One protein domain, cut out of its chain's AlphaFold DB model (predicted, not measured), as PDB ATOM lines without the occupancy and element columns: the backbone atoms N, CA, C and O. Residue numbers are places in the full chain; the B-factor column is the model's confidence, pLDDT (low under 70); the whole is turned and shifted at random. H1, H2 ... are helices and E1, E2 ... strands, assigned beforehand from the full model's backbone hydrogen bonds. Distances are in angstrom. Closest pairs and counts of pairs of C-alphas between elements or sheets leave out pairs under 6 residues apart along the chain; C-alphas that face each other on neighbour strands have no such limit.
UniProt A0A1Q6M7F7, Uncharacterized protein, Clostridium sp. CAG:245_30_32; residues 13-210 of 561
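Overview. This is residues 13 to 210 of the 561 residues of an uncharacterized protein of Clostridium sp. CAG:245_30_32 (UniProt A0A1Q6M7F7). A strongly twisted sheet of seven strands winds through the domain, its strands' lines turning by 168 degrees from edge to edge; H3 packs on one of its faces, and H5 is on the other face, beside the strands. H2 packs on the sheet too, H7 only grazes it with residues 193 to 198, and H1 lies far out from the rest. You find 198 printed residues with seven named helices and seven named strands, in the order H1 H2 E1 H3 H4 E2 H5 E3 E4 E5 E6 E7 H6 H7. The sheet runs E4 E5 E2 E1 E3 E6 E7, all antiparallel, and the class is mixed, helices and strands. The whole is compact, with a radius of gyration of the C-alphas of 18.0 A, and spans 46 by 45 by 35 A.

Along the chain. Find C-alpha 143 at (-28.975, -17.823, 7.236); from there E6 runs 27.0 A to residue 152. The other strands are E4, residues 120 to 122; E5, 130 to 133; E2, 75 to 80, 15.3 A; E1, 39 to 43; E3, 104 to 109, 15.7 A; and E7, 171 to 175. H1, residues 13 to 20, begins at (-18.934, 14.918, 29.420). Look next for H2, 28 to 37, and H3, 46 to 55, each 14.1 A, then H4, 64 to 68, H5, 85 to 92, and H6, 178 to 183. H7, residues 192 to 204, runs 18.5 A to C-alpha 204 at (-1.978, 11.705, 1.224).

Arrangement. Start at E1 and E3, where N 41 and O 107 are 2.9 A apart, within hydrogen-bond range, as are N 79 and O 40 of E2 and E1, 2.8 A. E6 is staggered: it pairs with E3 at N 146 and O 106, 2.8 A, and with E7, its hairpin partner, at N 151 and O 172, 3.0 A. E5 pairs with E2 at N 78 and O 130, 2.7 A, and with E4 in a hairpin at N 121 and O 131, 2.8 A. In three layers, helices on both faces of a sheet, H3 and H5 are on opposite faces. H3 runs along E3 at 11 degrees on the local plane, with a height over the sheet of 9.1 A; its closest C-alphas to E3 are those of Lys 46 and Asn 105, 5.8 A. H5 is over none of the strands. E2, H5 and E3 form a split strand-helix-strand unit, two strands of one sheet that are not neighbours with a helix between them along the chain; E1 is between E2 and E3 in the sheet, and the crossover is right-handed. H2 is only just over E1, with 3 C-alphas falling on it. H4 and H6 are not on the sheet, and H1 is apart from H2. In H1, H2, H3, H5, H6 and H7 every O i to N i+4 pair is within hydrogen-bond range; in H4 0 of 1 is, beside 2 of 2 O i to N i+3 pairs.

Size, cuts and confidence. The two C-alphas farthest apart, those of Asp 114 and Lys 210, are 52.4 A apart. The printed part has no cut. The links H5 to E3 and E6 to E7 are long, the latter with 18 residues. Mean pLDDT of the printed part is 73.7; 61 residues are under 70, among them residues 13 to 24, 60 to 75 and 85 to 99.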
ATOM      1  N   SER A  13     -19.851  16.065  29.576       28.88
ATOM      2  CA  SER A  13     -18.934  14.918  29.420       28.88
ATOM      3  C   SER A  13     -19.518  13.605  29.949       28.88
ATOM      4  O   SER A  13     -19.327  12.553  29.340       28.88
ATOM      5  N   ILE A  14     -20.288  13.654  31.040       32.97
ATOM      6  CA  ILE A  14     -20.967  12.474  31.588       32.97
ATOM      7  C   ILE A  14     -22.123  12.077  30.672       32.97
ATOM      8  O   ILE A  14     -22.263  10.900  30.367       32.97
ATOM      9  N   VAL A  15     -22.902  13.034  30.154       31.81
ATOM     10  CA  VAL A  15     -24.030  12.714  29.268       31.81
ATOM     11  C   VAL A  15     -23.556  12.164  27.922       31.81
ATOM     12  O   VAL A  15     -24.115  11.178  27.464       31.81
ATOM     13  N   THR A  16     -22.487  12.691  27.315       33.16
ATOM     14  CA  THR A  16     -21.922  12.099  26.081       33.16
ATOM     15  C   THR A  16     -21.334  10.706  26.311       33.16
ATOM     16  O   THR A  16     -21.493   9.827  25.468       33.16
ATOM     17  N   THR A  17     -20.721  10.469  27.471       37.31
ATOM     18  CA  THR A  17     -20.218   9.145  27.861       37.31
ATOM     19  C   THR A  17     -21.370   8.163  28.108       37.31
ATOM     20  O   THR A  17     -21.360   7.074  27.553       37.31
ATOM     21  N   VAL A  18     -22.412   8.561  28.845       37.78
ATOM     22  CA  VAL A  18     -23.629   7.764  29.098       37.78
ATOM     23  C   VAL A  18     -24.413   7.488  27.810       37.78
ATOM     24  O   VAL A  18     -24.910   6.381  27.630       37.78
ATOM     25  N   LEU A  19     -24.484   8.449  26.887       39.78
ATOM     26  CA  LEU A  19     -25.167   8.287  25.603       39.78
ATOM     27  C   LEU A  19     -24.463   7.289  24.673       39.78
ATOM     28  O   LEU A  19     -25.153   6.578  23.952       39.78
ATOM     29  N   LYS A  20     -23.130   7.143  24.736       44.22
ATOM     30  CA  LYS A  20     -22.417   6.055  24.031       44.22
ATOM     31  C   LYS A  20     -22.828   4.659  24.519       44.22
ATOM     32  O   LYS A  20     -22.764   3.700  23.757       44.22
ATOM     33  N   PHE A  21     -23.277   4.547  25.771       47.97
ATOM     34  CA  PHE A  21     -23.804   3.305  26.348       47.97
ATOM     35  C   PHE A  21     -25.319   3.146  26.165       47.97
ATOM     36  O   PHE A  21     -25.857   2.079  26.472       47.97
ATOM     37  N   ALA A  22     -26.016   4.182  25.686       53.06
ATOM     38  CA  ALA A  22     -27.457   4.152  25.523       53.06
ATOM     39  C   ALA A  22     -27.847   3.227  24.365       53.06
ATOM     40  O   ALA A  22     -27.335   3.316  23.248       53.06
ATOM     41  N   ARG A  23     -28.773   2.324  24.669       64.56
ATOM     42  CA  ARG A  23     -29.357   1.368  23.737       64.56
ATOM     43  C   ARG A  23     -30.815   1.706  23.579       64.56
ATOM     44  O   ARG A  23     -31.511   1.903  24.574       64.56
ATOM     45  N   PHE A  24     -31.258   1.741  22.341       68.38
ATOM     46  CA  PHE A  24     -32.631   2.066  22.011       68.38
ATOM     47  C   PHE A  24     -33.291   0.838  21.401       68.38
ATOM     48  O   PHE A  24     -32.627   0.043  20.733       68.38
ATOM     49  N   ASP A  25     -34.580   0.661  21.669       75.62
ATOM     50  CA  ASP A  25     -35.382  -0.282  20.898       75.62
ATOM     51  C   ASP A  25     -35.390   0.144  19.426       75.62
ATOM     52  O   ASP A  25     -35.352   1.340  19.123       75.62
ATOM     53  N   LEU A  26     -35.444  -0.835  18.522       78.81
ATOM     54  CA  LEU A  26     -35.628  -0.563  17.098       78.81
ATOM     55  C   LEU A  26     -36.980   0.122  16.877       78.81
ATOM     56  O   LEU A  26     -38.022  -0.407  17.285       78.81
ATOM     57  N   ASN A  27     -36.964   1.282  16.223       80.81
ATOM     58  CA  ASN A  27     -38.187   1.939  15.766       80.81
ATOM     59  C   ASN A  27     -38.697   1.270  14.467       80.81
ATOM     60  O   ASN A  27     -38.038   0.389  13.914       80.81
ATOM     61  N   SER A  28     -39.876   1.660  13.972       79.50
ATOM     62  CA  SER A  28     -40.458   1.038  12.769       79.50
ATOM     63  C   SER A  28     -39.588   1.212  11.516       79.50
ATOM     64  O   SER A  28     -39.530   0.312  10.685       79.50
ATOM     65  N   GLU A  29     -38.877   2.336  11.387       83.69
ATOM     66  CA  GLU A  29     -37.956   2.575  10.267       83.69
ATOM     67  C   GLU A  29     -36.744   1.639  10.325       83.69
ATOM     68  O   GLU A  29     -36.409   1.018   9.319       83.69
ATOM     69  N   ASP A  30     -36.138   1.476  11.506       83.12
ATOM     70  CA  ASP A  30     -35.009   0.572  11.730       83.12
ATOM     71  C   ASP A  30     -35.415  -0.868  11.390       83.12
ATOM     72  O   ASP A  30     -34.675  -1.594  10.728       83.12
ATOM     73  N   LYS A  31     -36.613  -1.283  11.824       87.06
ATOM     74  CA  LYS A  31     -37.123  -2.632  11.567       87.06
ATOM     75  C   LYS A  31     -37.371  -2.886  10.088       87.06
ATOM     76  O   LYS A  31     -36.931  -3.914   9.576       87.06
ATOM     77  N   LYS A  32     -38.021  -1.943   9.403       89.06
ATOM     78  CA  LYS A  32     -38.259  -2.022   7.961       89.06
ATOM     79  C   LYS A  32     -36.941  -2.079   7.188       89.06
ATOM     80  O   LYS A  32     -36.756  -2.954   6.349       89.06
ATOM     81  N   TYR A  33     -35.996  -1.207   7.534       88.31
ATOM     82  CA  TYR A  33     -34.674  -1.185   6.919       88.31
ATOM     83  C   TYR A  33     -33.929  -2.514   7.108       88.31
ATOM     84  O   TYR A  33     -33.375  -3.045   6.148       88.31
ATOM     85  N   ILE A  34     -33.944  -3.087   8.317       90.75
ATOM     86  CA  ILE A  34     -33.320  -4.388   8.596       90.75
ATOM     87  C   ILE A  34     -34.019  -5.519   7.835       90.75
ATOM     88  O   ILE A  34     -33.337  -6.397   7.312       90.75
ATOM     89  N   ALA A  35     -35.349  -5.512   7.752       88.44
ATOM     90  CA  ALA A  35     -36.089  -6.529   7.011       88.44
ATOM     91  C   ALA A  35     -35.753  -6.500   5.509       88.44
ATOM     92  O   ALA A  35     -35.597  -7.552   4.894       88.44
ATOM     93  N   GLU A  36     -35.576  -5.307   4.934       91.56
ATOM     94  CA  GLU A  36     -35.201  -5.116   3.527       91.56
ATOM     95  C   GLU A  36     -33.718  -5.423   3.251       91.56
ATOM     96  O   GLU A  36     -33.380  -5.925   2.180       91.56
ATOM     97  N   ASN A  37     -32.824  -5.135   4.204       90.00
ATOM     98  CA  ASN A  37     -31.371  -5.180   3.986       90.00
ATOM     99  C   ASN A  37     -30.655  -6.338   4.698       90.00
ATOM    100  O   ASN A  37     -29.462  -6.543   4.461       90.00
ATOM    101  N   HIS A  38     -31.376  -7.116   5.507       93.94
ATOM    102  CA  HIS A  38     -30.901  -8.238   6.323       93.94
ATOM    103  C   HIS A  38     -29.939  -7.837   7.456       93.94
ATOM    104  O   HIS A  38     -29.500  -6.692   7.561       93.94
ATOM    105  N   LEU A  39     -29.607  -8.787   8.335       92.38
ATOM    106  CA  LEU A  39     -28.605  -8.613   9.391       92.38
ATOM    107  C   LEU A  39     -27.279  -9.280   9.021       92.38
ATOM    108  O   LEU A  39     -27.267 -10.341   8.399       92.38
ATOM    109  N   TYR A  40     -26.166  -8.696   9.468       89.25
ATOM    110  CA  TYR A  40     -24.825  -9.239   9.246       89.25
ATOM    111  C   TYR A  40     -24.042  -9.384  10.549       89.25
ATOM    112  O   TYR A  40     -23.946  -8.443  11.335       89.25
ATOM    113  N   HIS A  41     -23.418 -10.545  10.747       87.81
ATOM    114  CA  HIS A  41     -22.452 -10.789  11.818       87.81
ATOM    115  C   HIS A  41     -21.075 -11.095  11.225       87.81
ATOM    116  O   HIS A  41     -20.909 -12.121  10.571       87.81
ATOM    117  N   CYS A  42     -20.090 -10.225  11.443       83.56
ATOM    118  CA  CYS A  42     -18.728 -10.452  10.952       83.56
ATOM    119  C   CYS A  42     -17.979 -11.440  11.856       83.56
ATOM    120  O   CYS A  42     -18.039 -11.337  13.080       83.56
ATOM    121  N   VAL A  43     -17.251 -12.373  11.245       79.31
ATOM    122  CA  VAL A  43     -16.524 -13.454  11.920       79.31
ATOM    123  C   VAL A  43     -15.087 -13.551  11.411       79.31
ATOM    124  O   VAL A  43     -14.746 -13.047  10.344       79.31
ATOM    125  N   SER A  44     -14.222 -14.209  12.181       72.56
ATOM    126  CA  SER A  44     -12.788 -14.285  11.879       72.56
ATOM    127  C   SER A  44     -12.445 -15.168  10.677       72.56
ATOM    128  O   SER A  44     -11.435 -14.923  10.024       72.56
ATOM    129  N   SER A  45     -13.250 -16.188  10.367       78.25
ATOM    130  CA  SER A  45     -13.000 -17.098   9.243       78.25
ATOM    131  C   SER A  45     -14.283 -17.730   8.704       78.25
ATOM    132  O   SER A  45     -15.330 -17.711   9.358       78.25
ATOM    133  N   LYS A  46     -14.185 -18.326   7.511       82.75
ATOM    134  CA  LYS A  46     -15.264 -19.109   6.901       82.75
ATOM    135  C   LYS A  46     -15.665 -20.307   7.770       82.75
ATOM    136  O   LYS A  46     -16.849 -20.489   8.021       82.75
ATOM    137  N   ASP A  47     -14.699 -21.037   8.326       82.69
ATOM    138  CA  ASP A  47     -14.975 -22.185   9.206       82.69
ATOM    139  C   ASP A  47     -15.786 -21.790  10.449       82.69
ATOM    140  O   ASP A  47     -16.649 -22.536  10.911       82.69
ATOM    141  N   VAL A  48     -15.534 -20.592  10.994       80.50
ATOM    142  CA  VAL A  48     -16.316 -20.053  12.113       80.50
ATOM    143  C   VAL A  48     -17.737 -19.714  11.664       80.50
ATOM    144  O   VAL A  48     -18.677 -20.029  12.394       80.50
ATOM    145  N   ALA A  49     -17.911 -19.135  10.471       84.69
ATOM    146  CA  ALA A  49     -19.236 -18.895   9.897       84.69
ATOM    147  C   ALA A  49     -20.023 -20.208   9.761       84.69
ATOM    148  O   ALA A  49     -21.138 -20.312  10.270       84.69
ATOM    149  N   ASP A  50     -19.411 -21.227   9.155       85.12
ATOM    150  CA  ASP A  50     -20.032 -22.531   8.912       85.12
ATOM    151  C   ASP A  50     -20.370 -23.249  10.228       85.12
ATOM    152  O   ASP A  50     -21.456 -23.815  10.380       85.12
ATOM    153  N   SER A  51     -19.483 -23.171  11.223       82.38
ATOM    154  CA  SER A  51     -19.717 -23.708  12.568       82.38
ATOM    155  C   SER A  51     -20.898 -23.029  13.265       82.38
ATOM    156  O   SER A  51     -21.754 -23.705  13.842       82.38
ATOM    157  N   ILE A  52     -20.994 -21.699  13.176       82.00
ATOM    158  CA  ILE A  52     -22.108 -20.942  13.752       82.00
ATOM    159  C   ILE A  52     -23.421 -21.310  13.060       82.00
ATOM    160  O   ILE A  52     -24.395 -21.609  13.751       82.00
ATOM    161  N   ILE A  53     -23.445 -21.347  11.725       84.69
ATOM    162  CA  ILE A  53     -24.634 -21.721  10.945       84.69
ATOM    163  C   ILE A  53     -25.088 -23.131  11.322       84.69
ATOM    164  O   ILE A  53     -26.260 -23.335  11.638       84.69
ATOM    165  N   LYS A  54     -24.151 -24.084  11.402       84.25
ATOM    166  CA  LYS A  54     -24.426 -25.458  11.844       84.25
ATOM    167  C   LYS A  54     -24.952 -25.517  13.279       84.25
ATOM    168  O   LYS A  54     -25.812 -26.337  13.583       84.25
ATOM    169  N   SER A  55     -24.435 -24.668  14.168       79.69
ATOM    170  CA  SER A  55     -24.883 -24.603  15.562       79.69
ATOM    171  C   SER A  55     -26.258 -23.946  15.727       79.69
ATOM    172  O   SER A  55     -26.943 -24.223  16.707       79.69
ATOM    173  N   GLY A  56     -26.673 -23.103  14.775       79.31
ATOM    174  CA  GLY A  56     -27.974 -22.437  14.758       79.31
ATOM    175  C   GLY A  56     -28.108 -21.238  15.702       79.31
ATOM    176  O   GLY A  56     -29.221 -20.754  15.897       79.31
ATOM    177  N   TYR A  57     -27.023 -20.744  16.307       80.94
ATOM    178  CA  TYR A  57     -27.081 -19.563  17.173       80.94
ATOM    179  C   TYR A  57     -25.753 -18.804  17.273       80.94
ATOM    180  O   TYR A  57     -24.669 -19.375  17.174       80.94
ATOM    181  N   LEU A  58     -25.842 -17.506  17.567       79.12
ATOM    182  CA  LEU A  58     -24.709 -16.666  17.947       79.12
ATOM    183  C   LEU A  58     -24.602 -16.552  19.464       79.12
ATOM    184  O   LEU A  58     -25.590 -16.328  20.170       79.12
ATOM    185  N   ARG A  59     -23.372 -16.685  19.961       71.69
ATOM    186  CA  ARG A  59     -23.059 -16.572  21.386       71.69
ATOM    187  C   ARG A  59     -22.716 -15.129  21.739       71.69
ATOM    188  O   ARG A  59     -21.910 -14.524  21.032       71.69
ATOM    189  N   PRO A  60     -23.252 -14.584  22.840       69.81
ATOM    190  CA  PRO A  60     -22.838 -13.276  23.310       69.81
ATOM    191  C   PRO A  60     -21.379 -13.305  23.778       69.81
ATOM    192  O   PRO A  60     -20.889 -14.329  24.266       69.81
ATOM    193  N   ALA A  61     -20.693 -12.167  23.681       59.97
ATOM    194  CA  ALA A  61     -19.326 -12.041  24.179       59.97
ATOM    195  C   ALA A  61     -19.253 -12.330  25.695       59.97
ATOM    196  O   ALA A  61     -20.049 -11.812  26.487       59.97
ATOM    197  N   THR A  62     -18.282 -13.149  26.110       49.06
ATOM    198  CA  THR A  62     -18.043 -13.532  27.512       49.06
ATOM    199  C   THR A  62     -16.715 -12.958  28.031       49.06
ATOM    200  O   THR A  62     -15.843 -12.555  27.261       49.06
ATOM    201  N   GLY A  63     -16.548 -12.874  29.356       44.41
ATOM    202  CA  GLY A  63     -15.281 -12.452  29.978       44.41
ATOM    203  C   GLY A  63     -14.878 -10.994  29.696       44.41
ATOM    204  O   GLY A  63     -15.734 -10.122  29.618       44.41
ATOM    205  N   ALA A  64     -13.578 -10.712  29.543       34.31
ATOM    206  CA  ALA A  64     -13.051  -9.356  29.312       34.31
ATOM    207  C   ALA A  64     -13.494  -8.727  27.968       34.31
ATOM    208  O   ALA A  64     -13.551  -7.503  27.838       34.31
ATOM    209  N   LEU A  65     -13.880  -9.550  26.988       37.16
ATOM    210  CA  LEU A  65     -14.445  -9.106  25.705       37.16
ATOM    211  C   LEU A  65     -15.865  -8.531  25.860       37.16
ATOM    212  O   LEU A  65     -16.250  -7.630  25.114       37.16
ATOM    213  N   LYS A  66     -16.604  -8.975  26.890       43.03
ATOM    214  CA  LYS A  66     -17.900  -8.411  27.306       43.03
ATOM    215  C   LYS A  66     -17.777  -6.929  27.673       43.03
ATOM    216  O   LYS A  66     -18.698  -6.156  27.449       43.03
ATOM    217  N   THR A  67     -16.648  -6.515  28.242       39.41
ATOM    218  CA  THR A  67     -16.390  -5.126  28.668       39.41
ATOM    219  C   THR A  67     -16.038  -4.184  27.516       39.41
ATOM    220  O   THR A  67     -16.319  -2.996  27.622       39.41
ATOM    221  N   LEU A  68     -15.464  -4.700  26.424       41.16
ATOM    222  CA  LEU A  68     -14.946  -3.892  25.313       41.16
ATOM    223  C   LEU A  68     -15.969  -3.691  24.188       41.16
ATOM    224  O   LEU A  68     -16.215  -2.557  23.794       41.16
ATOM    225  N   ASN A  69     -16.614  -4.763  23.715       44.31
ATOM    226  CA  ASN A  69     -17.464  -4.686  22.514       44.31
ATOM    227  C   ASN A  69     -18.951  -4.503  22.842       44.31
ATOM    228  O   ASN A  69     -19.699  -3.887  22.083       44.31
ATOM    229  N   SER A  70     -19.379  -5.018  23.996       45.69
ATOM    230  CA  SER A  70     -20.762  -4.979  24.473       45.69
ATOM    231  C   SER A  70     -20.924  -4.218  25.793       45.69
ATOM    232  O   SER A  70     -21.982  -4.300  26.425       45.69
ATOM    233  N   TYR A  71     -19.895  -3.466  26.204       51.56
ATOM    234  CA  TYR A  71     -19.891  -2.563  27.362       51.56
ATOM    235  C   TYR A  71     -20.519  -3.152  28.639       51.56
ATOM    236  O   TYR A  71     -21.312  -2.514  29.322       51.56
ATOM    237  N   GLY A  72     -20.186  -4.403  28.951       48.78
ATOM    238  CA  GLY A  72     -20.626  -5.102  30.158       48.78
ATOM    239  C   GLY A  72     -21.899  -5.938  30.002       48.78
ATOM    240  O   GLY A  72     -22.330  -6.549  30.978       48.78
ATOM    241  N   HIS A  73     -22.475  -6.051  28.803       55.97
ATOM    242  CA  HIS A  73     -23.674  -6.864  28.557       55.97
ATOM    243  C   HIS A  73     -23.371  -8.119  27.743       55.97
ATOM    244  O   HIS A  73     -22.514  -8.117  26.866       55.97
ATOM    245  N   ALA A  74     -24.089  -9.206  28.023       65.31
ATOM    246  CA  ALA A  74     -24.032 -10.399  27.191       65.31
ATOM    247  C   ALA A  74     -24.879 -10.158  25.933       65.31
ATOM    248  O   ALA A  74     -26.071 -10.446  25.926       65.31
ATOM    249  N   SER A  75     -24.280  -9.584  24.892       69.94
ATOM    250  CA  SER A  75     -24.945  -9.352  23.610       69.94
ATOM    251  C   SER A  75     -24.085  -9.805  22.439       69.94
ATOM    252  O   SER A  75     -22.855  -9.851  22.527       69.94
ATOM    253  N   VAL A  76     -24.756 -10.128  21.345       76.56
ATOM    254  CA  VAL A  76     -24.174 -10.353  20.025       76.56
ATOM    255  C   VAL A  76     -24.215  -9.031  19.266       76.56
ATOM    256  O   VAL A  76     -25.244  -8.362  19.262       76.56
ATOM    257  N   CYS A  77     -23.106  -8.647  18.636       78.75
ATOM    258  CA  CYS A  77     -23.057  -7.470  17.769       78.75
ATOM    259  C   CYS A  77     -23.367  -7.864  16.323       78.75
ATOM    260  O   CYS A  77     -22.797  -8.822  15.802       78.75
ATOM    261  N   LEU A  78     -24.253  -7.114  15.688       86.38
ATOM    262  CA  LEU A  78     -24.774  -7.297  14.341       86.38
ATOM    263  C   LEU A  78     -24.794  -5.938  13.624       86.38
ATOM    264  O   LEU A  78     -24.743  -4.880  14.253       86.38
ATOM    265  N   PHE A  79     -24.927  -5.968  12.305       84.81
ATOM    266  CA  PHE A  79     -25.177  -4.791  11.475       84.81
ATOM    267  C   PHE A  79     -26.524  -4.933  10.773       84.81
ATOM    268  O   PHE A  79     -26.837  -6.015  10.279       84.81
ATOM    269  N   GLY A  80     -27.314  -3.858  10.743       84.56
ATOM    270  CA  GLY A  80     -28.480  -3.746   9.866       84.56
ATOM    271  C   GLY A  80     -28.005  -3.363   8.472       84.56
ATOM    272  O   GLY A  80     -27.491  -2.264   8.284       84.56
ATOM    273  N   GLY A  81     -28.123  -4.273   7.513       86.81
ATOM    274  CA  GLY A  81     -27.502  -4.137   6.202       86.81
ATOM    275  C   GLY A  81     -25.989  -4.361   6.217       86.81
ATOM    276  O   GLY A  81     -25.363  -4.588   7.259       86.81
ATOM    277  N   ILE A  82     -25.392  -4.316   5.025       82.81
ATOM    278  CA  ILE A  82     -23.936  -4.375   4.895       82.81
ATOM    279  C   ILE A  82     -23.361  -3.133   5.595       82.81
ATOM    280  O   ILE A  82     -23.802  -2.019   5.304       82.81
ATOM    281  N   PRO A  83     -22.410  -3.298   6.531       72.56
ATOM    282  CA  PRO A  83     -21.857  -2.172   7.266       72.56
ATOM    283  C   PRO A  83     -21.205  -1.173   6.310       72.56
ATOM    284  O   PRO A  83     -20.438  -1.557   5.428       72.56
ATOM    285  N   ASN A  84     -21.478   0.116   6.505       70.81
ATOM    286  CA  ASN A  84     -20.710   1.153   5.822       70.81
ATOM    287  C   ASN A  84     -19.258   1.162   6.340       70.81
ATOM    288  O   ASN A  84     -18.967   0.667   7.434       70.81
ATOM    289  N   THR A  85     -18.342   1.717   5.549       64.81
ATOM    290  CA  THR A  85     -16.897   1.674   5.822       64.81
ATOM    291  C   THR A  85     -16.541   2.273   7.188       64.81
ATOM    292  O   THR A  85     -15.723   1.711   7.915       64.81
ATOM    293  N   ASP A  86     -17.221   3.347   7.590       59.62
ATOM    294  CA  ASP A  86     -16.978   4.029   8.864       59.62
ATOM    295  C   ASP A  86     -17.428   3.183  10.066       59.62
ATOM    296  O   ASP A  86     -16.672   2.996  11.021       59.62
ATOM    297  N   ASN A  87     -18.636   2.618  10.022       60.72
ATOM    298  CA  ASN A  87     -19.168   1.749  11.075       60.72
ATOM    299  C   ASN A  87     -18.395   0.430  11.145       60.72
ATOM    300  O   ASN A  87     -18.207  -0.118  12.233       60.72
ATOM    301  N   PHE A  88     -17.901  -0.061  10.011       63.38
ATOM    302  CA  PHE A  88     -17.056  -1.244   9.953       63.38
ATOM    303  C   PHE A  88     -15.721  -1.029  10.675       63.38
ATOM    304  O   PHE A  88     -15.375  -1.793  11.581       63.38
ATOM    305  N   MET A  89     -14.995   0.043  10.332       58.72
ATOM    306  CA  MET A  89     -13.701   0.360  10.947       58.72
ATOM    307  C   MET A  89     -13.824   0.652  12.450       58.72
ATOM    308  O   MET A  89     -12.966   0.223  13.223       58.72
ATOM    309  N   LYS A  90     -14.918   1.297  12.885       55.19
ATOM    310  CA  LYS A  90     -15.206   1.565  14.309       55.19
ATOM    311  C   LYS A  90     -15.407   0.296  15.143       55.19
ATOM    312  O   LYS A  90     -15.064   0.292  16.321       55.19
ATOM    313  N   ASN A  91     -15.957  -0.770  14.557       51.72
ATOM    314  CA  ASN A  91     -16.391  -1.957  15.303       51.72
ATOM    315  C   ASN A  91     -15.449  -3.166  15.206       51.72
ATOM    316  O   ASN A  91     -15.514  -4.044  16.066       51.72
ATOM    317  N   LEU A  92     -14.594  -3.253  14.179       55.75
ATOM    318  CA  LEU A  92     -13.829  -4.479  13.884       55.75
ATOM    319  C   LEU A  92     -12.303  -4.325  13.949       55.75
ATOM    320  O   LEU A  92     -11.585  -5.235  13.534       55.75
ATOM    321  N   ASN A  93     -11.804  -3.211  14.502       51.59
ATOM    322  CA  ASN A  93     -10.377  -2.928  14.734       51.59
ATOM    323  C   ASN A  93      -9.472  -3.328  13.547       51.59
ATOM    324  O   ASN A  93      -8.386  -3.879  13.721       51.59
ATOM    325  N   THR A  94      -9.974  -3.115  12.329       54.09
ATOM    326  CA  THR A  94      -9.344  -3.504  11.066       54.09
ATOM    327  C   THR A  94      -9.226  -2.261  10.200       54.09
ATOM    328  O   THR A  94     -10.224  -1.579   9.967       54.09
ATOM    329  N   ASN A  95      -8.015  -1.978   9.716       57.78
ATOM    330  CA  ASN A  95      -7.772  -0.878   8.795       57.78
ATOM    331  C   ASN A  95      -7.808  -1.391   7.352       57.78
ATOM    332  O   ASN A  95      -6.860  -2.005   6.866       57.78
ATOM    333  N   LEU A  96      -8.916  -1.134   6.664       58.75
ATOM    334  CA  LEU A  96      -9.097  -1.577   5.283       58.75
ATOM    335  C   LEU A  96      -8.274  -0.746   4.279       58.75
ATOM    336  O   LEU A  96      -8.074  -1.188   3.153       58.75
ATOM    337  N   TYR A  97      -7.725   0.409   4.683       60.34
ATOM    338  CA  TYR A  97      -6.817   1.197   3.839       60.34
ATOM    339  C   TYR A  97      -5.444   0.549   3.674       60.34
ATOM    340  O   TYR A  97      -4.745   0.847   2.711       60.34
ATOM    341  N   THR A  98      -5.036  -0.315   4.604       63.31
ATOM    342  CA  THR A  98      -3.736  -1.005   4.575       63.31
ATOM    343  C   THR A  98      -3.826  -2.431   4.036       63.31
ATOM    344  O   THR A  98      -2.798  -3.012   3.710       63.31
ATOM    345  N   GLU A  99      -5.039  -2.978   3.914       69.69
ATOM    346  CA  GLU A  99      -5.308  -4.362   3.496       69.69
ATOM    347  C   GLU A  99      -6.430  -4.391   2.427       69.69
ATOM    348  O   GLU A  99      -7.531  -4.883   2.690       69.69
ATOM    349  N   PRO A 100      -6.204  -3.807   1.230       74.62
ATOM    350  CA  PRO A 100      -7.249  -3.592   0.221       74.62
ATOM    351  C   PRO A 100      -7.807  -4.882  -0.405       74.62
ATOM    352  O   PRO A 100      -8.876  -4.855  -1.011       74.62
ATOM    353  N   ASP A 101      -7.091  -5.993  -0.273       79.00
ATOM    354  CA  ASP A 101      -7.414  -7.341  -0.744       79.00
ATOM    355  C   ASP A 101      -8.084  -8.222   0.326       79.00
ATOM    356  O   ASP A 101      -8.444  -9.369   0.059       79.00
ATOM    357  N   LYS A 102      -8.300  -7.692   1.535       82.19
ATOM    358  CA  LYS A 102      -8.847  -8.461   2.652       82.19
ATOM    359  C   LYS A 102     -10.273  -8.942   2.392       82.19
ATOM    360  O   LYS A 102     -11.189  -8.154   2.159       82.19
ATOM    361  N   ILE A 103     -10.472 -10.248   2.557       82.69
ATOM    362  CA  ILE A 103     -11.796 -10.867   2.626       82.69
ATOM    363  C   ILE A 103     -12.311 -10.792   4.062       82.69
ATOM    364  O   ILE A 103     -11.665 -11.256   5.003       82.69
ATOM    365  N   ILE A 104     -13.517 -10.262   4.222       84.75
ATOM    366  CA  ILE A 104     -14.234 -10.240   5.492       84.75
ATOM    367  C   ILE A 104     -15.272 -11.358   5.459       84.75
ATOM    368  O   ILE A 104     -16.187 -11.348   4.638       84.75
ATOM    369  N   ASN A 105     -15.151 -12.327   6.360       86.56
ATOM    370  CA  ASN A 105     -16.151 -13.383   6.486       86.56
ATOM    371  C   ASN A 105     -17.306 -12.888   7.359       86.56
ATOM    372  O   ASN A 105     -17.088 -12.283   8.411       86.56
ATOM    373  N   ALA A 106     -18.539 -13.145   6.936       89.44
ATOM    374  CA  ALA A 106     -19.719 -12.777   7.698       89.44
ATOM    375  C   ALA A 106     -20.844 -13.799   7.529       89.44
ATOM    376  O   ALA A 106     -20.846 -14.628   6.619       89.44
ATOM    377  N   ILE A 107     -21.818 -13.716   8.422       90.38
ATOM    378  CA  ILE A 107     -23.076 -14.446   8.343       90.38
ATOM    379  C   ILE A 107     -24.159 -13.438   7.994       90.38
ATOM    380  O   ILE A 107     -24.346 -12.470   8.728       90.38
ATOM    381  N   GLU A 108     -24.845 -13.666   6.879       94.19
ATOM    382  CA  GLU A 108     -26.052 -12.941   6.494       94.19
ATOM    383  C   GLU A 108     -27.274 -13.670   7.055       94.19
ATOM    384  O   GLU A 108     -27.424 -14.878   6.863       94.19
ATOM    385  N   ILE A 109     -28.147 -12.923   7.724       93.88
ATOM    386  CA  ILE A 109     -29.351 -13.427   8.375       93.88
ATOM    387  C   ILE A 109     -30.537 -12.645   7.815       93.88
ATOM    388  O   ILE A 109     -30.694 -11.455   8.098       93.88
ATOM    389  N   CYS A 110     -31.376 -13.300   7.019       93.25
ATOM    390  CA  CYS A 110     -32.641 -12.717   6.588       93.25
ATOM    391  C   CYS A 110     -33.648 -12.848   7.741       93.25
ATOM    392  O   CYS A 110     -33.936 -13.956   8.193       93.25
ATOM    393  N   VAL A 111     -34.133 -11.708   8.240       88.00
ATOM    394  CA  VAL A 111     -35.036 -11.599   9.395       88.00
ATOM    395  C   VAL A 111     -36.247 -10.774   8.981       88.00
ATOM    396  O   VAL A 111     -36.094  -9.756   8.312       88.00
ATOM    397  N   HIS A 112     -37.443 -11.212   9.360       86.75
ATOM    398  CA  HIS A 112     -38.681 -10.490   9.087       86.75
ATOM    399  C   HIS A 112     -38.981  -9.452  10.176       86.75
ATOM    400  O   HIS A 112     -38.472  -9.522  11.296       86.75
ATOM    401  N   GLU A 113     -39.796  -8.449   9.845       83.62
ATOM    402  CA  GLU A 113     -40.063  -7.308  10.730       83.62
ATOM    403  C   GLU A 113     -40.690  -7.722  12.078       83.62
ATOM    404  O   GLU A 113     -40.380  -7.154  13.129       83.62
ATOM    405  N   ASP A 114     -41.531  -8.757  12.059       80.75
ATOM    406  CA  ASP A 114     -42.188  -9.363  13.219       80.75
ATOM    407  C   ASP A 114     -41.224 -10.161  14.116       80.75
ATOM    408  O   ASP A 114     -41.458 -10.295  15.320       80.75
ATOM    409  N   GLU A 115     -40.093 -10.616  13.571       80.19
ATOM    410  CA  GLU A 115     -39.037 -11.323  14.303       80.19
ATOM    411  C   GLU A 115     -38.082 -10.365  15.045       80.19
ATOM    412  O   GLU A 115     -37.395 -10.770  15.993       80.19
ATOM    413  N   LEU A 116     -38.069  -9.076  14.672       83.69
ATOM    414  CA  LEU A 116     -37.281  -8.009  15.306       83.69
ATOM    415  C   LEU A 116     -37.913  -7.556  16.631       83.69
ATOM    416  O   LEU A 116     -38.486  -6.468  16.779       83.69
ATOM    417  N   ASN A 117     -37.815  -8.442  17.618       76.88
ATOM    418  CA  ASN A 117     -38.281  -8.242  18.984       76.88
ATOM    419  C   ASN A 117     -37.355  -7.306  19.800       76.88
ATOM    420  O   ASN A 117     -36.308  -6.864  19.332       76.88
ATOM    421  N   ARG A 118     -37.724  -7.013  21.054       70.69
ATOM    422  CA  ARG A 118     -36.991  -6.076  21.933       70.69
ATOM    423  C   ARG A 118     -35.570  -6.516  22.316       70.69
ATOM    424  O   ARG A 118     -34.850  -5.702  22.890       70.69
ATOM    425  N   ASN A 119     -35.161  -7.760  22.043       76.56
ATOM    426  CA  ASN A 119     -33.768  -8.178  22.245       76.56
ATOM    427  C   ASN A 119     -32.841  -7.499  21.239       76.56
ATOM    428  O   ASN A 119     -31.661  -7.329  21.541       76.56
ATOM    429  N   TYR A 120     -33.368  -7.092  20.080       81.81
ATOM    430  CA  TYR A 120     -32.656  -6.231  19.154       81.81
ATOM    431  C   TYR A 120     -32.689  -4.790  19.657       81.81
ATOM    432  O   TYR A 120     -33.743  -4.162  19.782       81.81
ATOM    433  N   LYS A 121     -31.504  -4.265  19.939       80.25
ATOM    434  CA  LYS A 121     -31.255  -2.876  20.296       80.25
ATOM    435  C   LYS A 121     -30.387  -2.228  19.235       80.25
ATOM    436  O   LYS A 121     -29.613  -2.904  18.570       80.25
ATOM    437  N   VAL A 122     -30.440  -0.910  19.144       77.19
ATOM    438  CA  VAL A 122     -29.546  -0.128  18.292       77.19
ATOM    439  C   VAL A 122     -28.745   0.867  19.125       77.19
ATOM    440  O   VAL A 122     -29.264   1.498  20.054       77.19
ATOM    441  N   ARG A 123     -27.457   1.007  18.798       66.50
ATOM    442  CA  ARG A 123     -26.547   2.000  19.388       66.50
ATOM    443  C   ARG A 123     -26.459   3.270  18.534       66.50
ATOM    444  O   ARG A 123     -25.384   3.622  18.050       66.50
ATOM    445  N   LYS A 124     -27.575   4.002  18.412       63.91
ATOM    446  CA  LYS A 124     -27.689   5.194  17.536       63.91
ATOM    447  C   LYS A 124     -26.671   6.311  17.802       63.91
ATOM    448  O   LYS A 124     -26.411   7.139  16.944       63.91
ATOM    449  N   VAL A 125     -26.121   6.384  19.016       51.19
ATOM    450  CA  VAL A 125     -25.211   7.476  19.415       51.19
ATOM    451  C   VAL A 125     -23.731   7.083  19.308       51.19
ATOM    452  O   VAL A 125     -22.859   7.947  19.384       51.19
ATOM    453  N   SER A 126     -23.430   5.792  19.142       56.28
ATOM    454  CA  SER A 126     -22.052   5.294  19.060       56.28
ATOM    455  C   SER A 126     -21.668   4.967  17.621       56.28
ATOM    456  O   SER A 126     -20.713   5.532  17.092       56.28
ATOM    457  N   ASP A 127     -22.393   4.036  17.002       58.66
ATOM    458  CA  ASP A 127     -21.930   3.350  15.791       58.66
ATOM    459  C   ASP A 127     -23.044   2.667  14.979       58.66
ATOM    460  O   ASP A 127     -22.741   1.862  14.100       58.66
ATOM    461  N   ASP A 128     -24.314   2.937  15.303       65.69
ATOM    462  CA  ASP A 128     -25.501   2.318  14.691       65.69
ATOM    463  C   ASP A 128     -25.488   0.779  14.688       65.69
ATOM    464  O   ASP A 128     -26.251   0.138  13.964       65.69
ATOM    465  N   ALA A 129     -24.651   0.160  15.528       73.81
ATOM    466  CA  ALA A 129     -24.593  -1.287  15.623       73.81
ATOM    467  C   ALA A 129     -25.911  -1.827  16.184       73.81
ATOM    468  O   ALA A 129     -26.487  -1.280  17.136       73.81
ATOM    469  N   ILE A 130     -26.344  -2.948  15.617       83.88
ATOM    470  CA  ILE A 130     -27.470  -3.718  16.117       83.88
ATOM    471  C   ILE A 130     -26.929  -4.683  17.167       83.88
ATOM    472  O   ILE A 130     -25.982  -5.426  16.936       83.88
ATOM    473  N   LEU A 131     -27.508  -4.672  18.355       80.62
ATOM    474  CA  LEU A 131     -27.156  -5.581  19.433       80.62
ATOM    475  C   LEU A 131     -28.308  -6.541  19.646       80.62
ATOM    476  O   LEU A 131     -29.427  -6.096  19.859       80.62
ATOM    477  N   TYR A 132     -28.029  -7.837  19.659       80.62
ATOM    478  CA  TYR A 132     -28.972  -8.820  20.167       80.62
ATOM    479  C   TYR A 132     -28.587  -9.191  21.596       80.62
ATOM    480  O   TYR A 132     -27.500  -9.721  21.832       80.62
ATOM    481  N   GLU A 133     -29.440  -8.895  22.570       76.50
ATOM    482  CA  GLU A 133     -29.195  -9.243  23.971       76.50
ATOM    483  C   GLU A 133     -29.438 -10.744  24.210       76.50
ATOM    484  O   GLU A 133     -30.528 -11.264  23.976       76.50
ATOM    485  N   GLY A 134     -28.408 -11.455  24.678       71.75
ATOM    486  CA  GLY A 134     -28.421 -12.905  24.877       71.75
ATOM    487  C   GLY A 134     -27.914 -13.711  23.676       71.75
ATOM    488  O   GLY A 134     -27.110 -13.236  22.875       71.75
ATOM    489  N   TYR A 135     -28.343 -14.972  23.593       73.56
ATOM    490  CA  TYR A 135     -28.018 -15.878  22.487       73.56
ATOM    491  C   TYR A 135     -28.977 -15.631  21.321       73.56
ATOM    492  O   TYR A 135     -30.187 -15.810  21.467       73.56
ATOM    493  N   CYS A 136     -28.448 -15.223  20.169       81.00
ATOM    494  CA  CYS A 136     -29.259 -14.949  18.984       81.00
ATOM    495  C   CYS A 136     -29.480 -16.247  18.211       81.00
ATOM    496  O   CYS A 136     -28.541 -16.761  17.608       81.00
ATOM    497  N   VAL A 137     -30.699 -16.788  18.239       83.06
ATOM    498  CA  VAL A 137     -31.063 -17.972  17.447       83.06
ATOM    499  C   VAL A 137     -31.188 -17.573  15.981       83.06
ATOM    500  O   VAL A 137     -31.791 -16.550  15.663       83.06
ATOM    501  N   LEU A 138     -30.591 -18.370  15.101       83.31
ATOM    502  CA  LEU A 138     -30.533 -18.102  13.670       83.31
ATOM    503  C   LEU A 138     -31.626 -18.899  12.945       83.31
ATOM    504  O   LEU A 138     -31.752 -20.104  13.182       83.31
ATOM    505  N   PRO A 139     -32.397 -18.281  12.035       84.25
ATOM    506  CA  PRO A 139     -33.308 -19.016  11.170       84.25
ATOM    507  C   PRO A 139     -32.489 -19.830  10.156       84.25
ATOM    508  O   PRO A 139     -31.959 -19.273   9.195       84.25
ATOM    509  N   GLN A 140     -32.351 -21.142  10.384       74.44
ATOM    510  CA  GLN A 140     -31.420 -22.011   9.639       74.44
ATOM    511  C   GLN A 140     -31.595 -21.942   8.115       74.44
ATOM    512  O   GLN A 140     -30.607 -21.851   7.396       74.44
ATOM    513  N   GLU A 141     -32.833 -21.908   7.616       84.69
ATOM    514  CA  GLU A 141     -33.124 -21.853   6.171       84.69
ATOM    515  C   GLU A 141     -32.882 -20.469   5.541       84.69
ATOM    516  O   GLU A 141     -32.837 -20.330   4.321       84.69
ATOM    517  N   ARG A 142     -32.716 -19.434   6.370       90.44
ATOM    518  CA  ARG A 142     -32.589 -18.022   5.968       90.44
ATOM    519  C   ARG A 142     -31.264 -17.396   6.408       90.44
ATOM    520  O   ARG A 142     -31.112 -16.175   6.396       90.44
ATOM    521  N   THR A 143     -30.302 -18.235   6.783       91.88
ATOM    522  CA  THR A 143     -28.975 -17.823   7.236       91.88
ATOM    523  C   THR A 143     -27.911 -18.427   6.332       91.88
ATOM    524  O   THR A 143     -27.924 -19.629   6.078       91.88
ATOM    525  N   ARG A 144     -26.961 -17.615   5.859       93.06
ATOM    526  CA  ARG A 144     -25.879 -18.087   4.982       93.06
ATOM    527  C   ARG A 144     -24.554 -17.390   5.248       93.06
ATOM    528  O   ARG A 144     -24.517 -16.223   5.635       93.06
ATOM    529  N   ALA A 145     -23.463 -18.103   4.994       91.25
ATOM    530  CA  ALA A 145     -22.129 -17.524   5.005       91.25
ATOM    531  C   ALA A 145     -21.951 -16.643   3.762       91.25
ATOM    532  O   ALA A 145     -22.315 -17.031   2.650       91.25
ATOM    533  N   VAL A 146     -21.383 -15.459   3.954       92.88
ATOM    534  CA  VAL A 146     -21.067 -14.509   2.887       92.88
ATOM    535  C   VAL A 146     -19.648 -13.980   3.063       92.88
ATOM    536  O   VAL A 146     -19.120 -13.906   4.173       92.88
ATOM    537  N   GLN A 147     -19.033 -13.594   1.949       90.75
ATOM    538  CA  GLN A 147     -17.764 -12.875   1.934       90.75
ATOM    539  C   GLN A 147     -18.035 -11.422   1.551       90.75
ATOM    540  O   GLN A 147     -18.701 -11.155   0.550       90.75
ATOM    541  N   LEU A 148     -17.539 -10.494   2.358       89.06
ATOM    542  CA  LEU A 148     -17.602  -9.059   2.118       89.06
ATOM    543  C   LEU A 148     -16.210  -8.553   1.728       89.06
ATOM    544  O   LEU A 148     -15.200  -9.027   2.250       89.06
ATOM    545  N   VAL A 149     -16.165  -7.606   0.797       87.62
ATOM    546  CA  VAL A 149     -14.934  -7.005   0.270       87.62
ATOM    547  C   VAL A 149     -15.120  -5.503   0.112       87.62
ATOM    548  O   VAL A 149     -16.240  -5.034  -0.107       87.62
ATOM    549  N   MET A 150     -14.028  -4.751   0.226       82.94
ATOM    550  CA  MET A 150     -14.038  -3.312  -0.021       82.94
ATOM    551  C   MET A 150     -13.821  -3.021  -1.512       82.94
ATOM    552  O   MET A 150     -13.045  -3.697  -2.194       82.94
ATOM    553  N   ASP A 151     -14.535  -2.025  -2.023       84.19
ATOM    554  CA  ASP A 151     -14.428  -1.525  -3.396       84.19
ATOM    555  C   ASP A 151     -14.769  -0.023  -3.412       84.19
ATOM    556  O   ASP A 151     -15.155   0.566  -2.396       84.19
ATOM    557  N   LEU A 152     -14.611   0.616  -4.566       81.25
ATOM    558  CA  LEU A 152     -15.156   1.950  -4.805       81.25
ATOM    559  C   LEU A 152     -16.677   1.883  -4.926       81.25
ATOM    560  O   LEU A 152     -17.207   0.920  -5.484       81.25
ATOM    561  N   LYS A 153     -17.363   2.947  -4.491       81.06
ATOM    562  CA  LYS A 153     -18.778   3.144  -4.825       81.06
ATOM    563  C   LYS A 153     -18.944   3.202  -6.333       81.06
ATOM    564  O   LYS A 153     -18.258   3.976  -7.010       81.06
ATOM    565  N   ARG A 154     -19.863   2.394  -6.850       82.75
ATOM    566  CA  ARG A 154     -20.104   2.271  -8.287       82.75
ATOM    567  C   ARG A 154     -21.543   2.602  -8.642       82.75
ATOM    568  O   ARG A 154     -22.447   2.430  -7.832       82.75
ATOM    569  N   ASP A 155     -21.725   3.116  -9.850       80.19
ATOM    570  CA  ASP A 155     -23.043   3.323 -10.435       80.19
ATOM    571  C   ASP A 155     -23.676   1.990 -10.870       80.19
ATOM    572  O   ASP A 155     -23.072   0.916 -10.784       80.19
ATOM    573  N   GLU A 156     -24.906   2.066 -11.375       80.44
ATOM    574  CA  GLU A 156     -25.657   0.925 -11.913       80.44
ATOM    575  C   GLU A 156     -24.952   0.207 -13.087       80.44
ATOM    576  O   GLU A 156     -25.267  -0.945 -13.382       80.44
ATOM    577  N   TYR A 157     -23.952   0.839 -13.716       79.31
ATOM    578  CA  TYR A 157     -23.136   0.282 -14.801       79.31
ATOM    579  C   TYR A 157     -21.777  -0.256 -14.316       79.31
ATOM    580  O   TYR A 157     -20.947  -0.679 -15.127       79.31
ATOM    581  N   GLY A 158     -21.518  -0.248 -13.005       76.69
ATOM    582  CA  GLY A 158     -20.283  -0.746 -12.399       76.69
ATOM    583  C   GLY A 158     -19.078   0.198 -12.521       76.69
ATOM    584  O   GLY A 158     -17.946  -0.215 -12.223       76.69
ATOM    585  N   LYS A 159     -19.281   1.453 -12.938       83.69
ATOM    586  CA  LYS A 159     -18.229   2.477 -13.005       83.69
ATOM    587  C   LYS A 159     -18.117   3.217 -11.681       83.69
ATOM    588  O   LYS A 159     -19.117   3.441 -11.011       83.69
ATOM    589  N   ALA A 160     -16.894   3.579 -11.295       83.94
ATOM    590  CA  ALA A 160     -16.669   4.338 -10.069       83.94
ATOM    591  C   ALA A 160     -17.379   5.696 -10.151       83.94
ATOM    592  O   ALA A 160     -17.226   6.420 -11.136       83.94
ATOM    593  N   ILE A 161     -18.142   6.037  -9.114       78.25
ATOM    594  CA  ILE A 161     -18.820   7.329  -9.043       78.25
ATOM    595  C   ILE A 161     -17.773   8.389  -8.692       78.25
ATOM    596  O   ILE A 161     -17.056   8.256  -7.698       78.25
ATOM    597  N   LEU A 162     -17.680   9.434  -9.513       77.44
ATOM    598  CA  LEU A 162     -16.715  10.521  -9.353       77.44
ATOM    599  C   LEU A 162     -17.397  11.772  -8.789       77.44
ATOM    600  O   LEU A 162     -18.552  12.049  -9.107       77.44
ATOM    601  N   GLY A 163     -16.685  12.509  -7.939       73.06
ATOM    602  CA  GLY A 163     -17.112  13.807  -7.431       73.06
ATOM    603  C   GLY A 163     -16.719  14.946  -8.369       73.06
ATOM    604  O   GLY A 163     -16.023  14.743  -9.364       73.06
ATOM    605  N   ASP A 164     -17.096  16.170  -8.002       75.56
ATOM    606  CA  ASP A 164     -16.848  17.385  -8.798       75.56
ATOM    607  C   ASP A 164     -15.355  17.663  -9.060       75.56
ATOM    608  O   ASP A 164     -14.991  18.389  -9.982       75.56
ATOM    609  N   ASN A 165     -14.469  17.064  -8.261       71.62
ATOM    610  CA  ASN A 165     -13.013  17.132  -8.398       71.62
ATOM    611  C   ASN A 165     -12.419  16.035  -9.309       71.62
ATOM    612  O   ASN A 165     -11.197  15.904  -9.380       71.62
ATOM    613  N   GLY A 166     -13.259  15.222  -9.958       73.00
ATOM    614  CA  GLY A 166     -12.846  14.114 -10.822       73.00
ATOM    615  C   GLY A 166     -12.296  12.888 -10.084       73.00
ATOM    616  O   GLY A 166     -11.849  11.949 -10.739       73.00
ATOM    617  N   LYS A 167     -12.326  12.868  -8.744       72.31
ATOM    618  CA  LYS A 167     -11.884  11.727  -7.924       72.31
ATOM    619  C   LYS A 167     -13.072  10.867  -7.478       72.31
ATOM    620  O   LYS A 167     -14.173  11.401  -7.342       72.31
ATOM    621  N   PRO A 168     -12.878   9.564  -7.201       73.38
ATOM    622  CA  PRO A 168     -13.919   8.721  -6.620       73.38
ATOM    623  C   PRO A 168     -14.532   9.319  -5.346       73.38
ATOM    624  O   PRO A 168     -13.809   9.809  -4.478       73.38
ATOM    625  N   ILE A 169     -15.864   9.252  -5.223       66.31
ATOM    626  CA  ILE A 169     -16.614   9.822  -4.084       66.31
ATOM    627  C   ILE A 169     -16.455   9.031  -2.778       66.31
ATOM    628  O   ILE A 169     -16.912   9.481  -1.727       66.31
ATOM    629  N   GLY A 170     -15.861   7.837  -2.836       68.19
ATOM    630  CA  GLY A 170     -15.538   7.036  -1.661       68.19
ATOM    631  C   GLY A 170     -15.694   5.532  -1.860       68.19
ATOM    632  O   GLY A 170     -15.832   5.026  -2.977       68.19
ATOM    633  N   PHE A 171     -15.672   4.830  -0.731       74.88
ATOM    634  CA  PHE A 171     -15.675   3.372  -0.645       74.88
ATOM    635  C   PHE A 171     -17.047   2.808  -0.304       74.88
ATOM    636  O   PHE A 171     -17.883   3.477   0.311       74.88
ATOM    637  N   GLU A 172     -17.224   1.537  -0.629       78.00
ATOM    638  CA  GLU A 172     -18.285   0.702  -0.093       78.00
ATOM    639  C   GLU A 172     -17.747  -0.673   0.293       78.00
ATOM    640  O   GLU A 172     -16.774  -1.177  -0.273       78.00
ATOM    641  N   ILE A 173     -18.409  -1.287   1.268       81.62
ATOM    642  CA  ILE A 173     -18.296  -2.717   1.497       81.62
ATOM    643  C   ILE A 173     -19.421  -3.359   0.701       81.62
ATOM    644  O   ILE A 173     -20.581  -2.969   0.828       81.62
ATOM    645  N   ARG A 174     -19.080  -4.356  -0.110       87.69
ATOM    646  CA  ARG A 174     -20.046  -5.115  -0.902       87.69
ATOM    647  C   ARG A 174     -19.868  -6.607  -0.690       87.69
ATOM    648  O   ARG A 174     -18.807  -7.076  -0.278       87.69
ATOM    649  N   LYS A 175     -20.906  -7.374  -1.020       90.75
ATOM    650  CA  LYS A 175     -20.768  -8.827  -1.130       90.75
ATOM    651  C   LYS A 175     -19.852  -9.152  -2.299       90.75
ATOM    652  O   LYS A 175     -19.972  -8.589  -3.390       90.75
ATOM    653  N   ARG A 176     -18.954 -10.095  -2.064       89.62
ATOM    654  CA  ARG A 176     -18.182 -10.720  -3.122       89.62
ATOM    655  C   ARG A 176     -19.123 -11.539  -4.003       89.62
ATOM    656  O   ARG A 176     -19.974 -12.274  -3.501       89.62
ATOM    657  N   THR A 177     -18.993 -11.384  -5.311       88.69
ATOM    658  CA  THR A 177     -19.854 -12.069  -6.279       88.69
ATOM    659  C   THR A 177     -19.481 -13.544  -6.403       88.69
ATOM    660  O   THR A 177     -18.346 -13.940  -6.131       88.69
ATOM    661  N   LEU A 178     -20.431 -14.370  -6.848       85.62
ATOM    662  CA  LEU A 178     -20.192 -15.802  -7.036       85.62
ATOM    663  C   LEU A 178     -19.091 -16.058  -8.077       85.62
ATOM    664  O   LEU A 178     -18.247 -16.925  -7.876       85.62
ATOM    665  N   ASP A 179     -19.039 -15.251  -9.138       86.50
ATOM    666  CA  ASP A 179     -17.992 -15.322 -10.162       86.50
ATOM    667  C   ASP A 179     -16.601 -15.004  -9.600       86.50
ATOM    668  O   ASP A 179     -15.631 -15.693  -9.921       86.50
ATOM    669  N   GLU A 180     -16.491 -13.989  -8.737       87.62
ATOM    670  CA  GLU A 180     -15.233 -13.660  -8.058       87.62
ATOM    671  C   GLU A 180     -14.782 -14.800  -7.141       87.62
ATOM    672  O   GLU A 180     -13.587 -15.093  -7.095       87.62
ATOM    673  N   ILE A 181     -15.711 -15.445  -6.426       87.38
ATOM    674  CA  ILE A 181     -15.421 -16.596  -5.556       87.38
ATOM    675  C   ILE A 181     -14.979 -17.800  -6.395       87.38
ATOM    676  O   ILE A 181     -13.956 -18.406  -6.098       87.38
ATOM    677  N   ASN A 182     -15.691 -18.113  -7.479       86.44
ATOM    678  CA  ASN A 182     -15.394 -19.260  -8.339       86.44
ATOM    679  C   ASN A 182     -14.027 -19.144  -9.027       86.44
ATOM    680  O   ASN A 182     -13.333 -20.142  -9.202       86.44
ATOM    681  N   ARG A 183     -13.623 -17.928  -9.416       86.56
ATOM    682  CA  ARG A 183     -12.318 -17.686 -10.053       86.56
ATOM    683  C   ARG A 183     -11.152 -17.718  -9.070       86.56
ATOM    684  O   ARG A 183     -10.028 -18.000  -9.480       86.56
ATOM    685  N   SER A 184     -11.368 -17.359  -7.806       84.44
ATOM    686  CA  SER A 184     -10.301 -17.285  -6.798       84.44
ATOM    687  C   SER A 184     -10.859 -17.543  -5.392       84.44
ATOM    688  O   SER A 184     -11.073 -16.599  -4.641       84.44
ATOM    689  N   PRO A 185     -11.112 -18.799  -4.995       81.06
ATOM    690  CA  PRO A 185     -11.827 -19.102  -3.750       81.06
ATOM    691  C   PRO A 185     -11.202 -18.475  -2.495       81.06
ATOM    692  O   PRO A 185     -11.921 -17.921  -1.660       81.06
ATOM    693  N   ASP A 186      -9.870 -18.490  -2.422       78.81
ATOM    694  CA  ASP A 186      -9.110 -18.116  -1.226       78.81
ATOM    695  C   ASP A 186      -8.599 -16.666  -1.238       78.81
ATOM    696  O   ASP A 186      -8.204 -16.138  -0.203       78.81
ATOM    697  N   GLU A 187      -8.645 -15.994  -2.391       85.25
ATOM    698  CA  GLU A 187      -8.075 -14.656  -2.578       85.25
ATOM    699  C   GLU A 187      -9.073 -13.726  -3.257       85.25
ATOM    700  O   GLU A 187      -9.689 -14.094  -4.258       85.25
ATOM    701  N   TYR A 188      -9.196 -12.493  -2.768       85.94
ATOM    702  CA  TYR A 188      -9.895 -11.435  -3.485       85.94
ATOM    703  C   TYR A 188      -8.883 -10.618  -4.285       85.94
ATOM    704  O   TYR A 188      -7.845 -10.220  -3.768       85.94
ATOM    705  N   ARG A 189      -9.187 -10.371  -5.563       86.00
ATOM    706  CA  ARG A 189      -8.369  -9.544  -6.455       86.00
ATOM    707  C   ARG A 189      -9.092  -8.218  -6.682       86.00
ATOM    708  O   ARG A 189     -10.024  -8.196  -7.491       86.00
ATOM    709  N   PRO A 190      -8.714  -7.138  -5.975       84.81
ATOM    710  CA  PRO A 190      -9.393  -5.863  -6.119       84.81
ATOM    711  C   PRO A 190      -9.197  -5.281  -7.518       84.81
ATOM    712  O   PRO A 190      -8.200  -5.549  -8.194       84.81
ATOM    713  N   LYS A 191     -10.149  -4.454  -7.952       86.38
ATOM    714  CA  LYS A 191     -10.049  -3.757  -9.236       86.38
ATOM    715  C   LYS A 191      -8.911  -2.731  -9.212       86.38
ATOM    716  O   LYS A 191      -8.586  -2.152  -8.176       86.38
ATOM    717  N   GLN A 192      -8.310  -2.509 -10.376       84.88
ATOM    718  CA  GLN A 192      -7.124  -1.665 -10.519       84.88
ATOM    719  C   GLN A 192      -7.388  -0.195 -10.150       84.88
ATOM    720  O   GLN A 192      -6.572   0.420  -9.471       84.88
ATOM    721  N   ASP A 193      -8.552   0.334 -10.534       83.94
ATOM    722  CA  ASP A 193      -9.003   1.696 -10.215       83.94
ATOM    723  C   ASP A 193      -9.104   1.935  -8.697       83.94
ATOM    724  O   ASP A 193      -8.680   2.968  -8.179       83.94
ATOM    725  N   TYR A 194      -9.596   0.942  -7.962       82.38
ATOM    726  CA  TYR A 194      -9.633   0.953  -6.506       82.38
ATOM    727  C   TYR A 194      -8.226   0.903  -5.883       82.38
ATOM    728  O   TYR A 194      -7.939   1.665  -4.959       82.38
ATOM    729  N   LEU A 195      -7.320   0.063  -6.402       82.44
ATOM    730  CA  LEU A 195      -5.938  -0.020  -5.904       82.44
ATOM    731  C   LEU A 195      -5.160   1.287  -6.106       82.44
ATOM    732  O   LEU A 195      -4.359   1.668  -5.251       82.44
ATOM    733  N   GLU A 196      -5.375   1.967  -7.229       81.81
ATOM    734  CA  GLU A 196      -4.765   3.266  -7.520       81.81
ATOM    735  C   GLU A 196      -5.256   4.342  -6.553       81.81
ATOM    736  O   GLU A 196      -4.444   5.062  -5.970       81.81
ATOM    737  N   TYR A 197      -6.563   4.372  -6.298       77.50
ATOM    738  CA  TYR A 197      -7.158   5.295  -5.340       77.50
ATOM    739  C   TYR A 197      -6.672   5.048  -3.901       77.50
ATOM    740  O   TYR A 197      -6.307   5.990  -3.199       77.50
ATOM    741  N   ILE A 198      -6.572   3.783  -3.466       74.56
ATOM    742  CA  ILE A 198      -6.017   3.433  -2.147       74.56
ATOM    743  C   ILE A 198      -4.565   3.902  -2.009       74.56
ATOM    744  O   ILE A 198      -4.201   4.436  -0.965       74.56
ATOM    745  N   LYS A 199      -3.734   3.756  -3.049       75.50
ATOM    746  CA  LYS A 199      -2.344   4.247  -3.034       75.50
ATOM    747  C   LYS A 199      -2.262   5.767  -2.925       75.50
ATOM    748  O   LYS A 199      -1.368   6.283  -2.256       75.50
ATOM    749  N   GLU A 200      -3.168   6.483  -3.583       73.62
ATOM    750  CA  GLU A 200      -3.240   7.942  -3.495       73.62
ATOM    751  C   GLU A 200      -3.611   8.390  -2.077       73.62
ATOM    752  O   GLU A 200      -2.908   9.217  -1.496       73.62
ATOM    753  N   ILE A 201      -4.627   7.759  -1.484       67.81
ATOM    754  CA  ILE A 201      -5.020   7.965  -0.087       67.81
ATOM    755  C   ILE A 201      -3.865   7.629   0.864       67.81
ATOM    756  O   ILE A 201      -3.519   8.430   1.729       67.81
ATOM    757  N   GLN A 202      -3.199   6.486   0.683       66.25
ATOM    758  CA  GLN A 202      -2.030   6.106   1.482       66.25
ATOM    759  C   GLN A 202      -0.940   7.180   1.443       66.25
ATOM    760  O   GLN A 202      -0.394   7.550   2.482       66.25
ATOM    761  N   LYS A 203      -0.670   7.736   0.260       67.50
ATOM    762  CA  LYS A 203       0.306   8.810   0.071       67.50
ATOM    763  C   LYS A 203      -0.132  10.124   0.723       67.50
ATOM    764  O   LYS A 203       0.699  10.777   1.350       67.50
ATOM    765  N   GLU A 204      -1.404  10.500   0.604       61.34
ATOM    766  CA  GLU A 204      -1.978  11.705   1.224       61.34
ATOM    767  C   GLU A 204      -1.873  11.666   2.754       61.34
ATOM    768  O   GLU A 204      -1.501  12.655   3.384       61.34
ATOM    769  N   TYR A 205      -2.095  10.494   3.350       57.00
ATOM    770  CA  TYR A 205      -1.956  10.279   4.791       57.00
ATOM    771  C   TYR A 205      -0.518   9.960   5.245       57.00
ATOM    772  O   TYR A 205      -0.300   9.681   6.425       57.00
ATOM    773  N   GLY A 206       0.476  10.029   4.348       54.91
ATOM    774  CA  GLY A 206       1.896   9.858   4.680       54.91
ATOM    775  C   GLY A 206       2.336   8.414   4.956       54.91
ATOM    776  O   GLY A 206       3.342   8.206   5.627       54.91
ATOM    777  N   MET A 207       1.608   7.418   4.452       54.50
ATOM    778  CA  MET A 207       1.937   5.995   4.574       54.50
ATOM    779  C   MET A 207       2.931   5.599   3.467       54.50
ATOM    780  O   MET A 207       2.528   5.162   2.390       54.50
ATOM    781  N   SER A 208       4.240   5.804   3.675       45.03
ATOM    782  CA  SER A 208       5.253   5.382   2.696       45.03
ATOM    783  C   SER A 208       5.609   3.897   2.858       45.03
ATOM    784  O   SER A 208       5.717   3.341   3.949       45.03
ATOM    785  N   THR A 209       5.733   3.216   1.723       51.41
ATOM    786  CA  THR A 209       5.926   1.769   1.631       51.41
ATOM    787  C   THR A 209       7.337   1.334   2.046       51.41
ATOM    788  O   THR A 209       8.310   1.801   1.461       51.41
ATOM    789  N   LYS A 210       7.389   0.322   2.927       42.19
ATOM    790  CA  LYS A 210       8.467  -0.659   3.207       42.19
ATOM    791  C   LYS A 210       9.402  -0.493   4.416       42.19
ATOM    792  O   LYS A 210       9.949  -1.519   4.802       42.19
TER     793      LYS A 210